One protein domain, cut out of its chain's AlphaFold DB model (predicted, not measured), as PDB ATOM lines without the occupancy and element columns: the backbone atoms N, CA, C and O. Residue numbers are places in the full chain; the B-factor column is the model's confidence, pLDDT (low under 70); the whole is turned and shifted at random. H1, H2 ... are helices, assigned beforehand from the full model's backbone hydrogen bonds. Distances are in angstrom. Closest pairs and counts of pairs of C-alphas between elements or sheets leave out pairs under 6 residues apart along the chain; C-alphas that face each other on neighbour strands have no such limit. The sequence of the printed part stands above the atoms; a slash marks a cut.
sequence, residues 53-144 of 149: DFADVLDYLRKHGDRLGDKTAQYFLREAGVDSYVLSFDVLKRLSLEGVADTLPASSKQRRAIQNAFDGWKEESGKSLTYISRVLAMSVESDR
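Overview. This is residues 53 to 144 of the 149 residues of an uncharacterized protein of Paracoccus lutimaris (UniProt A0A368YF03). Five helices make a rounded, crossed assembly in which H3, H4 and H5 run in three nearly perpendicular directions, while H1 and H2 form the other side, with H1 meeting H4. The stretch between H2 and H3 passes through the middle near Tyr 85. The printed part has 92 residues, with helices H1 to H5 in chain order and no named strand; the class is all helix. It is compact, with a radius of gyration of the C-alphas of 12.4 A and spans of 33 by 29 by 23 A.

Along the chain. Find C-alpha 54 at (-15.052, 4.100, 90.008); from there H1, residues 54 to 64, runs 15.6 A. H2 holds residues 71 to 79, and H3 residues 89 to 97. At C-alpha 108, (-10.263, 4.666, 78.328), begins H4, residues 108 to 125, the longest at 25.6 A. H5, residues 129 to 139, runs 15.2 A to C-alpha 139 at (3.623, -3.032, 99.277).

Arrangement. Begin with H1, which only just touches H2, with 3 pairs of C-alphas within 8 A; the closest are Leu 58 and Ala 73, 6.5 A. H1 touches residues 111 to 115 of H4 alone, closest at the C-alphas of Ala 55 and Gln 115, 6.3 A, at a shallow tilt of 34 degrees, only just short of steep, opposite ways. H4 touches H5 with residues 118 to 122 alone, about perpendicular at 90 degrees; the closest C-alphas, Phe 118 and Leu 129, are 6.5 A apart. H5 touches H3, about perpendicular at 84 degrees, with the C-alphas of Val 91 and Ala 137 closest, 4.7 A. H2 and H3 are apart. In H1, H2, H3, H4 and H5 every O i to N i+4 pair is within hydrogen-bond range.

Size, cuts and confidence. Look for the farthest C-alphas at Asp 66 and Glu 124, 35.7 A apart. The printed part has no cut and no long link, and no printed residue is under 70 in pLDDT.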
ATOM      1  N   ASP A  53     -18.896   1.685  88.654       90.62
ATOM      2  CA  ASP A  53     -17.456   1.581  88.446       90.62
ATOM      3  C   ASP A  53     -16.793   2.921  88.764       90.62
ATOM      4  O   ASP A  53     -17.171   3.970  88.233       90.62
ATOM      5  N   PHE A  54     -15.756   2.890  89.595       93.31
ATOM      6  CA  PHE A  54     -15.052   4.100  90.008       93.31
ATOM      7  C   PHE A  54     -14.460   4.864  88.808       93.31
ATOM      8  O   PHE A  54     -14.491   6.097  88.769       93.31
ATOM      9  N   ALA A  55     -13.995   4.150  87.779       91.44
ATOM     10  CA  ALA A  55     -13.529   4.732  86.523       91.44
ATOM     11  C   ALA A  55     -14.595   5.567  85.788       91.44
ATOM     12  O   ALA A  55     -14.238   6.555  85.141       91.44
ATOM     13  N   ASP A  56     -15.877   5.211  85.897       90.75
ATOM     14  CA  ASP A  56     -16.966   5.947  85.250       90.75
ATOM     15  C   ASP A  56     -17.257   7.256  85.995       90.75
ATOM     16  O   ASP A  56     -17.445   8.297  85.362       90.75
ATOM     17  N   VAL A  57     -17.189   7.240  87.333       92.19
ATOM     18  CA  VAL A  57     -17.280   8.456  88.164       92.19
ATOM     19  C   VAL A  57     -16.161   9.431  87.804       92.19
ATOM     20  O   VAL A  57     -16.398  10.621  87.599       92.19
ATOM     21  N   LEU A  58     -14.928   8.928  87.684       92.31
ATOM     22  CA  LEU A  58     -13.778   9.740  87.285       92.31
ATOM     23  C   LEU A  58     -13.962  10.338  85.886       92.31
ATOM     24  O   LEU A  58     -13.634  11.505  85.671       92.31
ATOM     25  N   ASP A  59     -14.490   9.565  84.934       91.25
ATOM     26  CA  ASP A  59     -14.749  10.066  83.584       91.25
ATOM     27  C   ASP A  59     -15.842  11.140  83.566       91.25
ATOM     28  O   ASP A  59     -15.720  12.121  82.830       91.25
ATOM     29  N   TYR A  60     -16.864  10.999  84.412       93.25
ATOM     30  CA  TYR A  60     -17.891  12.018  84.593       93.25
ATOM     31  C   TYR A  60     -17.291  13.319  85.140       93.25
ATOM     32  O   TYR A  60     -17.420  14.372  84.515       93.25
ATOM     33  N   LEU A  61     -16.546  13.254  86.249       93.19
ATOM     34  CA  LEU A  61     -15.903  14.436  86.831       93.19
ATOM     35  C   LEU A  61     -14.901  15.092  85.869       93.19
ATOM     36  O   LEU A  61     -14.812  16.315  85.818       93.19
ATOM     37  N   ARG A  62     -14.203  14.305  85.043       91.69
ATOM     38  CA  ARG A  62     -13.312  14.816  83.989       91.69
ATOM     39  C   ARG A  62     -14.056  15.593  82.902       91.69
ATOM     40  O   ARG A  62     -13.490  16.528  82.343       91.69
ATOM     41  N   LYS A  63     -15.266  15.160  82.540       92.75
ATOM     42  CA  LYS A  63     -16.079  15.773  81.478       92.75
ATOM     43  C   LYS A  63     -16.804  17.027  81.949       92.75
ATOM     44  O   LYS A  63     -16.945  17.959  81.164       92.75
ATOM     45  N   HIS A  64     -17.272  17.026  83.194       94.81
ATOM     46  CA  HIS A  64     -18.163  18.063  83.713       94.81
ATOM     47  C   HIS A  64     -17.464  19.049  84.659       94.81
ATOM     48  O   HIS A  64     -17.862  20.207  84.732       94.81
ATOM     49  N   GLY A  65     -16.397  18.627  85.341       93.62
ATOM     50  CA  GLY A  65     -15.584  19.496  86.187       93.62
ATOM     51  C   GLY A  65     -14.413  20.143  85.441       93.62
ATOM     52  O   GLY A  65     -13.901  19.625  84.450       93.62
ATOM     53  N   ASP A  66     -13.920  21.264  85.964       94.44
ATOM     54  CA  ASP A  66     -12.708  21.931  85.490       94.44
ATOM     55  C   ASP A  66     -11.506  21.513  86.346       94.44
ATOM     56  O   ASP A  66     -11.468  21.729  87.561       94.44
ATOM     57  N   ARG A  67     -10.497  20.905  85.706       87.75
ATOM     58  CA  ARG A  67      -9.291  20.352  86.363       87.75
ATOM     59  C   ARG A  67      -9.594  19.267  87.417       87.75
ATOM     60  O   ARG A  67      -8.774  19.021  88.305       87.75
ATOM     61  N   LEU A  68     -10.737  18.591  87.277       86.38
ATOM     62  CA  LEU A  68     -11.254  17.543  88.167       86.38
ATOM     63  C   LEU A  68     -11.240  16.150  87.498       86.38
ATOM     64  O   LEU A  68     -12.130  15.343  87.718       86.38
ATOM     65  N   GLY A  69     -10.253  15.861  86.643       76.31
ATOM     66  CA  GLY A  69     -10.201  14.601  85.878       76.31
ATOM     67  C   GLY A  69      -9.133  13.589  86.299       76.31
ATOM     68  O   GLY A  69      -9.202  12.428  85.907       76.31
ATOM     69  N   ASP A  70      -8.149  14.023  87.088       77.31
ATOM     70  CA  ASP A  70      -6.942  13.239  87.373       77.31
ATOM     71  C   ASP A  70      -6.876  12.832  88.856       77.31
ATOM     72  O   ASP A  70      -7.885  12.584  89.518       77.31
ATOM     73  N   LYS A  71      -5.665  12.803  89.421       88.81
ATOM     74  CA  LYS A  71      -5.395  12.501  90.831       88.81
ATOM     75  C   LYS A  71      -6.232  13.353  91.798       88.81
ATOM     76  O   LYS A  71      -6.607  12.866  92.857       88.81
ATOM     77  N   THR A  72      -6.557  14.595  91.422       91.00
ATOM     78  CA  THR A  72      -7.448  15.479  92.193       91.00
ATOM     79  C   THR A  72      -8.817  14.846  92.424       91.00
ATOM     80  O   THR A  72      -9.293  14.856  93.550       91.00
ATOM     81  N   ALA A  73      -9.430  14.264  91.389       93.25
ATOM     82  CA  ALA A  73     -10.741  13.630  91.500       93.25
ATOM     83  C   ALA A  73     -10.685  12.376  92.372       93.25
ATOM     84  O   ALA A  73     -11.564  12.155  93.196       93.25
ATOM     85  N   GLN A  74      -9.612  11.593  92.234       95.00
ATOM     86  CA  GLN A  74      -9.409  10.385  93.031       95.00
ATOM     87  C   GLN A  74      -9.309  10.704  94.525       95.00
ATOM     88  O   GLN A  74      -9.964  10.056  95.336       95.00
ATOM     89  N   TYR A  75      -8.528  11.728  94.886       94.56
ATOM     90  CA  TYR A  75      -8.457  12.191  96.270       94.56
ATOM     91  C   TYR A  75      -9.768  12.816  96.733       94.56
ATOM     92  O   TYR A  75     -10.240  12.463  97.802       94.56
ATOM     93  N   PHE A  76     -10.384  13.687  95.932       93.50
ATOM     94  CA  PHE A  76     -11.666  14.297  96.277       93.50
ATOM     95  C   PHE A  76     -12.729  13.241  96.620       93.50
ATOM     96  O   PHE A  76     -13.342  13.316  97.680       93.50
ATOM     97  N   LEU A  77     -12.901  12.229  95.766       93.44
ATOM     98  CA  LEU A  77     -13.863  11.150  95.988       93.44
ATOM     99  C   LEU A  77     -13.523  10.327  97.236       93.44
ATOM    100  O   LEU A  77     -14.421   9.986  98.001       93.44
ATOM    101  N   ARG A  78     -12.234  10.065  97.482       93.44
ATOM    102  CA  ARG A  78     -11.780   9.385  98.699       93.44
ATOM    103  C   ARG A  78     -12.125  10.164  99.965       93.44
ATOM    104  O   ARG A  78     -12.674   9.582 100.894       93.44
ATOM    105  N   GLU A  79     -11.821  11.458  99.998       92.31
ATOM    106  CA  GLU A  79     -12.134  12.334 101.137       92.31
ATOM    107  C   GLU A  79     -13.650  12.500 101.324       92.31
ATOM    108  O   GLU A  79     -14.132  12.620 102.446       92.31
ATOM    109  N   ALA A  80     -14.422  12.430 100.235       91.69
ATOM    110  CA  ALA A  80     -15.882  12.413 100.268       91.69
ATOM    111  C   ALA A  80     -16.481  11.062 100.719       91.69
ATOM    112  O   ALA A  80     -17.702  10.925 100.768       91.69
ATOM    113  N   GLY A  81     -15.654  10.059 101.041       90.38
ATOM    114  CA  GLY A  81     -16.100   8.749 101.525       90.38
ATOM    115  C   GLY A  81     -16.517   7.760 100.432       90.38
ATOM    116  O   GLY A  81     -17.059   6.701 100.746       90.38
ATOM    117  N   VAL A  82     -16.260   8.064  99.158       92.81
ATOM    118  CA  VAL A  82     -16.523   7.142  98.046       92.81
ATOM    119  C   VAL A  82     -15.435   6.074  97.997       92.81
ATOM    120  O   VAL A  82     -14.236   6.377  98.063       92.81
ATOM    121  N   ASP A  83     -15.845   4.814  97.837       94.94
ATOM    122  CA  ASP A  83     -14.897   3.718  97.663       94.94
ATOM    123  C   ASP A  83     -14.064   3.927  96.390       94.94
ATOM    124  O   ASP A  83     -14.600   3.999  95.286       94.94
ATOM    125  N   SER A  84     -12.749   4.086  96.547       94.88
ATOM    126  CA  SER A  84     -11.902   4.692  95.521       94.88
ATOM    127  C   SER A  84     -10.472   4.168  95.551       94.88
ATOM    128  O   SER A  84      -9.883   3.959  96.616       94.88
ATOM    129  N   TYR A  85      -9.842   4.057  94.383       96.25
ATOM    130  CA  TYR A  85      -8.389   3.914  94.292       96.25
ATOM    131  C   TYR A  85      -7.706   5.256  94.011       96.25
ATOM    132  O   TYR A  85      -8.271   6.147  93.381       96.25
ATOM    133  N   VAL A  86      -6.454   5.390  94.454       96.31
ATOM    134  CA  VAL A  86      -5.591   6.533  94.132       96.31
ATOM    135  C   VAL A  86      -4.320   6.010  93.487       96.31
ATOM    136  O   VAL A  86      -3.584   5.234  94.093       96.31
ATOM    137  N   LEU A  87      -4.031   6.477  92.276       95.06
ATOM    138  CA  LEU A  87      -2.824   6.145  91.524       95.06
ATOM    139  C   LEU A  87      -1.649   7.003  92.019       95.06
ATOM    140  O   LEU A  87      -1.196   7.946  91.360       95.06
ATOM    141  N   SER A  88      -1.190   6.725  93.243       93.94
ATOM    142  CA  SER A  88       0.086   7.239  93.749       93.94
ATOM    143  C   SER A  88       1.258   6.644  92.957       93.94
ATOM    144  O   SER A  88       1.074   5.746  92.137       93.94
ATOM    145  N   PHE A  89       2.473   7.153  93.174       94.06
ATOM    146  CA  PHE A  89       3.644   6.589  92.499       94.06
ATOM    147  C   PHE A  89       3.896   5.137  92.917       94.06
ATOM    148  O   PHE A  89       4.173   4.316  92.050       94.06
ATOM    149  N   ASP A  90       3.690   4.802  94.190       96.19
ATOM    150  CA  ASP A  90       3.850   3.430  94.688       96.19
ATOM    151  C   ASP A  90       2.755   2.503  94.157       96.19
ATOM    152  O   ASP A  90       3.043   1.390  93.725       96.19
ATOM    153  N   VAL A  91       1.508   2.982  94.063       97.00
ATOM    154  CA  VAL A  91       0.429   2.210  93.424       97.00
ATOM    155  C   VAL A  91       0.745   1.959  91.953       97.00
ATOM    156  O   VAL A  91       0.603   0.833  91.496       97.00
ATOM    157  N   LEU A  92       1.220   2.964  91.209       95.94
ATOM    158  CA  LEU A  92       1.633   2.771  89.815       95.94
ATOM    159  C   LEU A  92       2.812   1.800  89.692       95.94
ATOM    160  O   LEU A  92       2.795   0.943  88.815       95.94
ATOM    161  N   LYS A  93       3.809   1.880  90.581       96.69
ATOM    162  CA  LYS A  93       4.921   0.920  90.620       96.69
ATOM    163  C   LYS A  93       4.401  -0.495  90.863       96.69
ATOM    164  O   LYS A  93       4.806  -1.420  90.164       96.69
ATOM    165  N   ARG A  94       3.472  -0.669  91.807       98.00
ATOM    166  CA  ARG A  94       2.865  -1.971  92.085       98.00
ATOM    167  C   ARG A  94       2.075  -2.495  90.889       98.00
ATOM    168  O   ARG A  94       2.266  -3.651  90.532       98.00
ATOM    169  N   LEU A  95       1.254  -1.656  90.254       97.69
ATOM    170  CA  LEU A  95       0.495  -2.004  89.046       97.69
ATOM    171  C   LEU A  95       1.411  -2.390  87.877       97.69
ATOM    172  O   LEU A  95       1.075  -3.304  87.129       97.69
ATOM    173  N   SER A  96       2.564  -1.737  87.733       97.38
ATOM    174  CA  SER A  96       3.579  -2.079  86.729       97.38
ATOM    175  C   SER A  96       4.164  -3.469  86.982       97.38
ATOM    176  O   SER A  96       4.210  -4.297  86.079       97.38
ATOM    177  N   LEU A  97       4.519  -3.776  88.236       97.25
ATOM    178  CA  LEU A  97       5.018  -5.102  88.622       97.25
ATOM    179  C   LEU A  97       3.977  -6.220  88.440       97.25
ATOM    180  O   LEU A  97       4.355  -7.367  88.253       97.25
ATOM    181  N   GLU A  98       2.684  -5.896  88.514       97.56
ATOM    182  CA  GLU A  98       1.574  -6.817  88.200       97.56
ATOM    183  C   GLU A  98       1.247  -6.881  86.691       97.56
ATOM    184  O   GLU A  98       0.313  -7.565  86.283       97.56
ATOM    185  N   GLY A  99       1.972  -6.147  85.838       97.38
ATOM    186  CA  GLY A  99       1.725  -6.105  84.392       97.38
ATOM    187  C   GLY A  99       0.429  -5.389  83.987       97.38
ATOM    188  O   GLY A  99      -0.051  -5.573  82.869       97.38
ATOM    189  N   VAL A 100      -0.151  -4.576  84.876       97.62
ATOM    190  CA  VAL A 100      -1.437  -3.892  84.658       97.62
ATOM    191  C   VAL A 100      -1.247  -2.517  84.017       97.62
ATOM    192  O   VAL A 100      -1.923  -2.183  83.041       97.62
ATOM    193  N   ALA A 101      -0.366  -1.685  84.582       95.44
ATOM    194  CA  ALA A 101      -0.135  -0.323  84.102       95.44
ATOM    195  C   ALA A 101       1.213   0.249  84.560       95.44
ATOM    196  O   ALA A 101       1.478   0.334  85.754       95.44
ATOM    197  N   ASP A 102       2.005   0.755  83.611       90.88
ATOM    198  CA  ASP A 102       3.315   1.370  83.893       90.88
ATOM    199  C   ASP A 102       3.258   2.888  84.107       90.88
ATOM    200  O   ASP A 102       4.191   3.511  84.614       90.88
ATOM    201  N   THR A 103       2.167   3.517  83.675       90.25
ATOM    202  CA  THR A 103       2.003   4.974  83.680       90.25
ATOM    203  C   THR A 103       0.576   5.364  84.048       90.25
ATOM    204  O   THR A 103      -0.329   4.528  84.100       90.25
ATOM    205  N   LEU A 104       0.364   6.658  84.308       91.00
ATOM    206  CA  LEU A 104      -0.985   7.192  84.474       91.00
ATOM    207  C   LEU A 104      -1.817   6.939  83.202       91.00
ATOM    208  O   LEU A 104      -1.317   7.144  82.093       91.00
ATOM    209  N   PRO A 105      -3.086   6.523  83.337       90.94
ATOM    210  CA  PRO A 105      -3.889   6.119  82.194       90.94
ATOM    211  C   PRO A 105      -4.308   7.330  81.350       90.94
ATOM    212  O   PRO A 105      -5.075   8.182  81.798       90.94
ATOM    213  N   ALA A 106      -3.870   7.375  80.092       88.94
ATOM    214  CA  ALA A 106      -4.262   8.413  79.135       88.94
ATOM    215  C   ALA A 106      -5.529   8.033  78.347       88.94
ATOM    216  O   ALA A 106      -6.323   8.892  77.963       88.94
ATOM    217  N   SER A 107      -5.771   6.734  78.150       89.88
ATOM    218  CA  SER A 107      -6.893   6.211  77.362       89.88
ATOM    219  C   SER A 107      -7.962   5.524  78.215       89.88
ATOM    220  O   SER A 107      -7.698   5.044  79.319       89.88
ATOM    221  N   SER A 108      -9.178   5.411  77.673       88.00
ATOM    222  CA  SER A 108     -10.263   4.666  78.328       88.00
ATOM    223  C   SER A 108      -9.932   3.179  78.473       88.00
ATOM    224  O   SER A 108     -10.296   2.577  79.479       88.00
ATOM    225  N   LYS A 109      -9.164   2.604  77.534       92.25
ATOM    226  CA  LYS A 109      -8.665   1.223  77.625       92.25
ATOM    227  C   LYS A 109      -7.763   1.027  78.849       92.25
ATOM    228  O   LYS A 109      -7.960   0.078  79.595       92.25
ATOM    229  N   GLN A 110      -6.816   1.939  79.078       93.56
ATOM    230  CA  GLN A 110      -5.931   1.879  80.250       93.56
ATOM    231  C   GLN A 110      -6.704   2.075  81.560       93.56
ATOM    232  O   GLN A 110      -6.465   1.350  82.519       93.56
ATOM    233  N   ARG A 111      -7.664   3.014  81.597       92.62
ATOM    234  CA  ARG A 111      -8.541   3.199  82.767       92.62
ATOM    235  C   ARG A 111      -9.318   1.923  83.095       92.62
ATOM    236  O   ARG A 111      -9.358   1.530  84.254       92.62
ATOM    237  N   ARG A 112      -9.868   1.253  82.076       94.19
ATOM    238  CA  ARG A 112     -10.605  -0.005  82.247       94.19
ATOM    239  C   ARG A 112      -9.712  -1.147  82.729       94.19
ATOM    240  O   ARG A 112     -10.127  -1.888  83.603       94.19
ATOM    241  N   ALA A 113      -8.489  -1.268  82.211       96.25
ATOM    242  CA  ALA A 113      -7.545  -2.291  82.670       96.25
ATOM    243  C   ALA A 113      -7.224  -2.147  84.168       96.25
ATOM    244  O   ALA A 113      -7.245  -3.132  84.899       96.25
ATOM    245  N   ILE A 114      -7.000  -0.912  84.630       96.62
ATOM    246  CA  ILE A 114      -6.785  -0.619  86.053       96.62
ATOM    247  C   ILE A 114      -8.038  -0.955  86.870       96.62
ATOM    248  O   ILE A 114      -7.923  -1.653  87.870       96.62
ATOM    249  N   GLN A 115      -9.219  -0.495  86.441       96.44
ATOM    250  CA  GLN A 115     -10.491  -0.788  87.113       96.44
ATOM    251  C   GLN A 115     -10.695  -2.301  87.280       96.44
ATOM    252  O   GLN A 115     -10.875  -2.764  88.398       96.44
ATOM    253  N   ASN A 116     -10.529  -3.072  86.202       97.69
ATOM    254  CA  ASN A 116     -10.689  -4.526  86.224       97.69
ATOM    255  C   ASN A 116      -9.706  -5.222  87.179       97.69
ATOM    256  O   ASN A 116     -10.088  -6.181  87.840       97.69
ATOM    257  N   ALA A 117      -8.453  -4.759  87.268       98.25
ATOM    258  CA  ALA A 117      -7.490  -5.316  88.221       98.25
ATOM    259  C   ALA A 117      -7.941  -5.085  89.671       98.25
ATOM    260  O   ALA A 117      -7.935  -6.003  90.488       98.25
ATOM    261  N   PHE A 118      -8.395  -3.868  89.977       98.12
ATOM    262  CA  PHE A 118      -8.952  -3.546  91.287       98.12
ATOM    263  C   PHE A 118     -10.229  -4.331  91.606       98.12
ATOM    264  O   PHE A 118     -10.390  -4.768  92.745       98.12
ATOM    265  N   ASP A 119     -11.111  -4.519  90.627       97.62
ATOM    266  CA  ASP A 119     -12.345  -5.287  90.794       97.62
ATOM    267  C   ASP A 119     -12.055  -6.770  91.036       97.62
ATOM    268  O   ASP A 119     -12.645  -7.352  91.942       97.62
ATOM    269  N   GLY A 120     -11.082  -7.349  90.321       98.25
ATOM    270  CA  GLY A 120     -10.611  -8.714  90.572       98.25
ATOM    271  C   GLY A 120     -10.096  -8.887  92.001       98.25
ATOM    272  O   GLY A 120     -10.567  -9.749  92.737       98.25
ATOM    273  N   TRP A 121      -9.218  -7.992  92.468       98.31
ATOM    274  CA  TRP A 121      -8.743  -8.040  93.858       98.31
ATOM    275  C   TRP A 121      -9.851  -7.806  94.884       98.31
ATOM    276  O   TRP A 121      -9.795  -8.345  95.992       98.31
ATOM    277  N   LYS A 122     -10.863  -6.999  94.557       97.94
ATOM    278  CA  LYS A 122     -12.041  -6.787  95.405       97.94
ATOM    279  C   LYS A 122     -12.886  -8.049  95.515       97.94
ATOM    280  O   LYS A 122     -13.288  -8.384  96.628       97.94
ATOM    281  N   GLU A 123     -13.110  -8.750  94.409       98.12
ATOM    282  CA  GLU A 123     -13.810 -10.036  94.379       98.12
ATOM    283  C   GLU A 123     -13.055 -11.103  95.183       98.12
ATOM    284  O   GLU A 123     -13.635 -11.737  96.061       98.12
ATOM    285  N   GLU A 124     -11.744 -11.234  94.966       98.19
ATOM    286  CA  GLU A 124     -10.900 -12.228  95.639       98.19
ATOM    287  C   GLU A 124     -10.779 -11.994  97.152       98.19
ATOM    288  O   GLU A 124     -10.802 -12.936  97.945       98.19
ATOM    289  N   SER A 125     -10.615 -10.736  97.572       98.00
ATOM    290  CA  SER A 125     -10.312 -10.398  98.971       98.00
ATOM    291  C   SER A 125     -11.532  -9.995  99.802       98.00
ATOM    292  O   SER A 125     -11.439  -9.905 101.032       98.00
ATOM    293  N   GLY A 126     -12.654  -9.669  99.154       97.69
ATOM    294  CA  GLY A 126     -13.815  -9.046  99.792       97.69
ATOM    295  C   GLY A 126     -13.532  -7.653 100.374       97.69
ATOM    296  O   GLY A 126     -14.268  -7.185 101.246       97.69
ATOM    297  N   LYS A 127     -12.438  -6.992  99.966       98.19
ATOM    298  CA  LYS A 127     -12.036  -5.668 100.468       98.19
ATOM    299  C   LYS A 127     -12.441  -4.549  99.517       98.19
ATOM    300  O   LYS A 127     -12.601  -4.736  98.319       98.19
ATOM    301  N   SER A 128     -12.589  -3.350 100.071       96.94
ATOM    302  CA  SER A 128     -12.939  -2.153  99.307       96.94
ATOM    303  C   SER A 128     -11.782  -1.682  98.412       96.94
ATOM    304  O   SER A 128     -10.611  -1.952  98.706       96.94
ATOM    305  N   LEU A 129     -12.087  -0.922  97.354       97.31
ATOM    306  CA  LEU A 129     -11.079  -0.310  96.473       97.31
ATOM    307  C   LEU A 129     -10.098   0.556  97.271       97.31
ATOM    308  O   LEU A 129      -8.889   0.543  97.027       97.31
ATOM    309  N   THR A 130     -10.615   1.266  98.272       97.19
ATOM    310  CA  THR A 130      -9.827   2.097  99.189       97.19
ATOM    311  C   THR A 130      -8.815   1.272  99.973       97.19
ATOM    312  O   THR A 130      -7.650   1.664 100.083       97.19
ATOM    313  N   TYR A 131      -9.236   0.123 100.506       98.12
ATOM    314  CA  TYR A 131      -8.350  -0.774 101.239       98.12
ATOM    315  C   TYR A 131      -7.261  -1.334 100.322       98.12
ATOM    316  O   TYR A 131      -6.077  -1.216 100.635       98.12
ATOM    317  N   ILE A 132      -7.656  -1.866  99.162       98.56
ATOM    318  CA  ILE A 132      -6.735  -2.435  98.171       98.56
ATOM    319  C   ILE A 132      -5.715  -1.379  97.746       98.56
ATOM    320  O   ILE A 132      -4.515  -1.615  97.811       98.56
ATOM    321  N   SER A 133      -6.165  -0.167  97.421       97.94
ATOM    322  CA  SER A 133      -5.287   0.936  97.025       97.94
ATOM    323  C   SER A 133      -4.232   1.265  98.083       97.94
ATOM    324  O   SER A 133      -3.096   1.561  97.718       97.94
ATOM    325  N   ARG A 134      -4.577   1.199  99.376       97.75
ATOM    326  CA  ARG A 134      -3.612   1.392 100.467       97.75
ATOM    327  C   ARG A 134      -2.624   0.236 100.560       97.75
ATOM    328  O   ARG A 134      -1.436   0.490 100.716       97.75
ATOM    329  N   VAL A 135      -3.092  -1.006 100.449       98.31
ATOM    330  CA  VAL A 135      -2.213  -2.187 100.454       98.31
ATOM    331  C   VAL A 135      -1.203  -2.109  99.313       98.31
ATOM    332  O   VAL A 135      -0.010  -2.244  99.564       98.31
ATOM    333  N   LEU A 136      -1.648  -1.803  98.091       98.06
ATOM    334  CA  LEU A 136      -0.747  -1.639  96.948       98.06
ATOM    335  C   LEU A 136       0.287  -0.537  97.208       98.06
ATOM    336  O   LEU A 136       1.475  -0.764  96.996       98.06
ATOM    337  N   ALA A 137      -0.145   0.619  97.727       97.00
ATOM    338  CA  ALA A 137       0.747   1.734  98.045       97.00
ATOM    339  C   ALA A 137       1.812   1.387  99.098       97.00
ATOM    340  O   ALA A 137       2.910   1.914  99.038       97.00
ATOM    341  N   MET A 138       1.487   0.523 100.063       97.62
ATOM    342  CA  MET A 138       2.396   0.119 101.143       97.62
ATOM    343  C   MET A 138       3.221  -1.133 100.805       97.62
ATOM    344  O   MET A 138       4.064  -1.538 101.599       97.62
ATOM    345  N   SER A 139       2.962  -1.776  99.663       97.69
ATOM    346  CA  SER A 139       3.623  -3.032  99.277       97.69
ATOM    347  C   SER A 139       4.978  -2.839  98.597       97.69
ATOM    348  O   SER A 139       5.762  -3.783  98.517       97.69
ATOM    349  N   VAL A 140       5.240  -1.639  98.079       96.88
ATOM    350  CA  VAL A 140       6.447  -1.288  97.326       96.88
ATOM    351  C   VAL A 140       6.791   0.177  97.557       96.88
ATOM    352  O   VAL A 140       5.926   0.971  97.917       96.88
ATOM    353  N   GLU A 141       8.040   0.540  97.286       94.44
ATOM    354  CA  GLU A 141       8.505   1.924  97.271       94.44
ATOM    355  C   GLU A 141       8.860   2.315  95.833       94.44
ATOM    356  O   GLU A 141       9.562   1.590  95.122       94.44
ATOM    357  N   SER A 142       8.318   3.435  95.360       89.50
ATOM    358  CA  SER A 142       8.642   3.970  94.042       89.50
ATOM    359  C   SER A 142       9.936   4.785  94.067       89.50
ATOM    360  O   SER A 142      10.192   5.568  94.974       89.50
ATOM    361  N   ASP A 143      10.714   4.691  92.986       85.81
ATOM    362  CA  ASP A 143      12.003   5.389  92.835       85.81
ATOM    363  C   ASP A 143      11.864   6.932  92.759       85.81
ATOM    364  O   ASP A 143      12.848   7.667  92.659       85.81
ATOM    365  N   ARG A 144      10.630   7.459  92.761       73.38
ATOM    366  CA  ARG A 144      10.347   8.897  92.707       73.38
ATOM    367  C   ARG A 144      10.309   9.478  94.111       73.38
ATOM    368  O   ARG A 144       9.269   9.462  94.764       73.38
TER     369      ARG A 144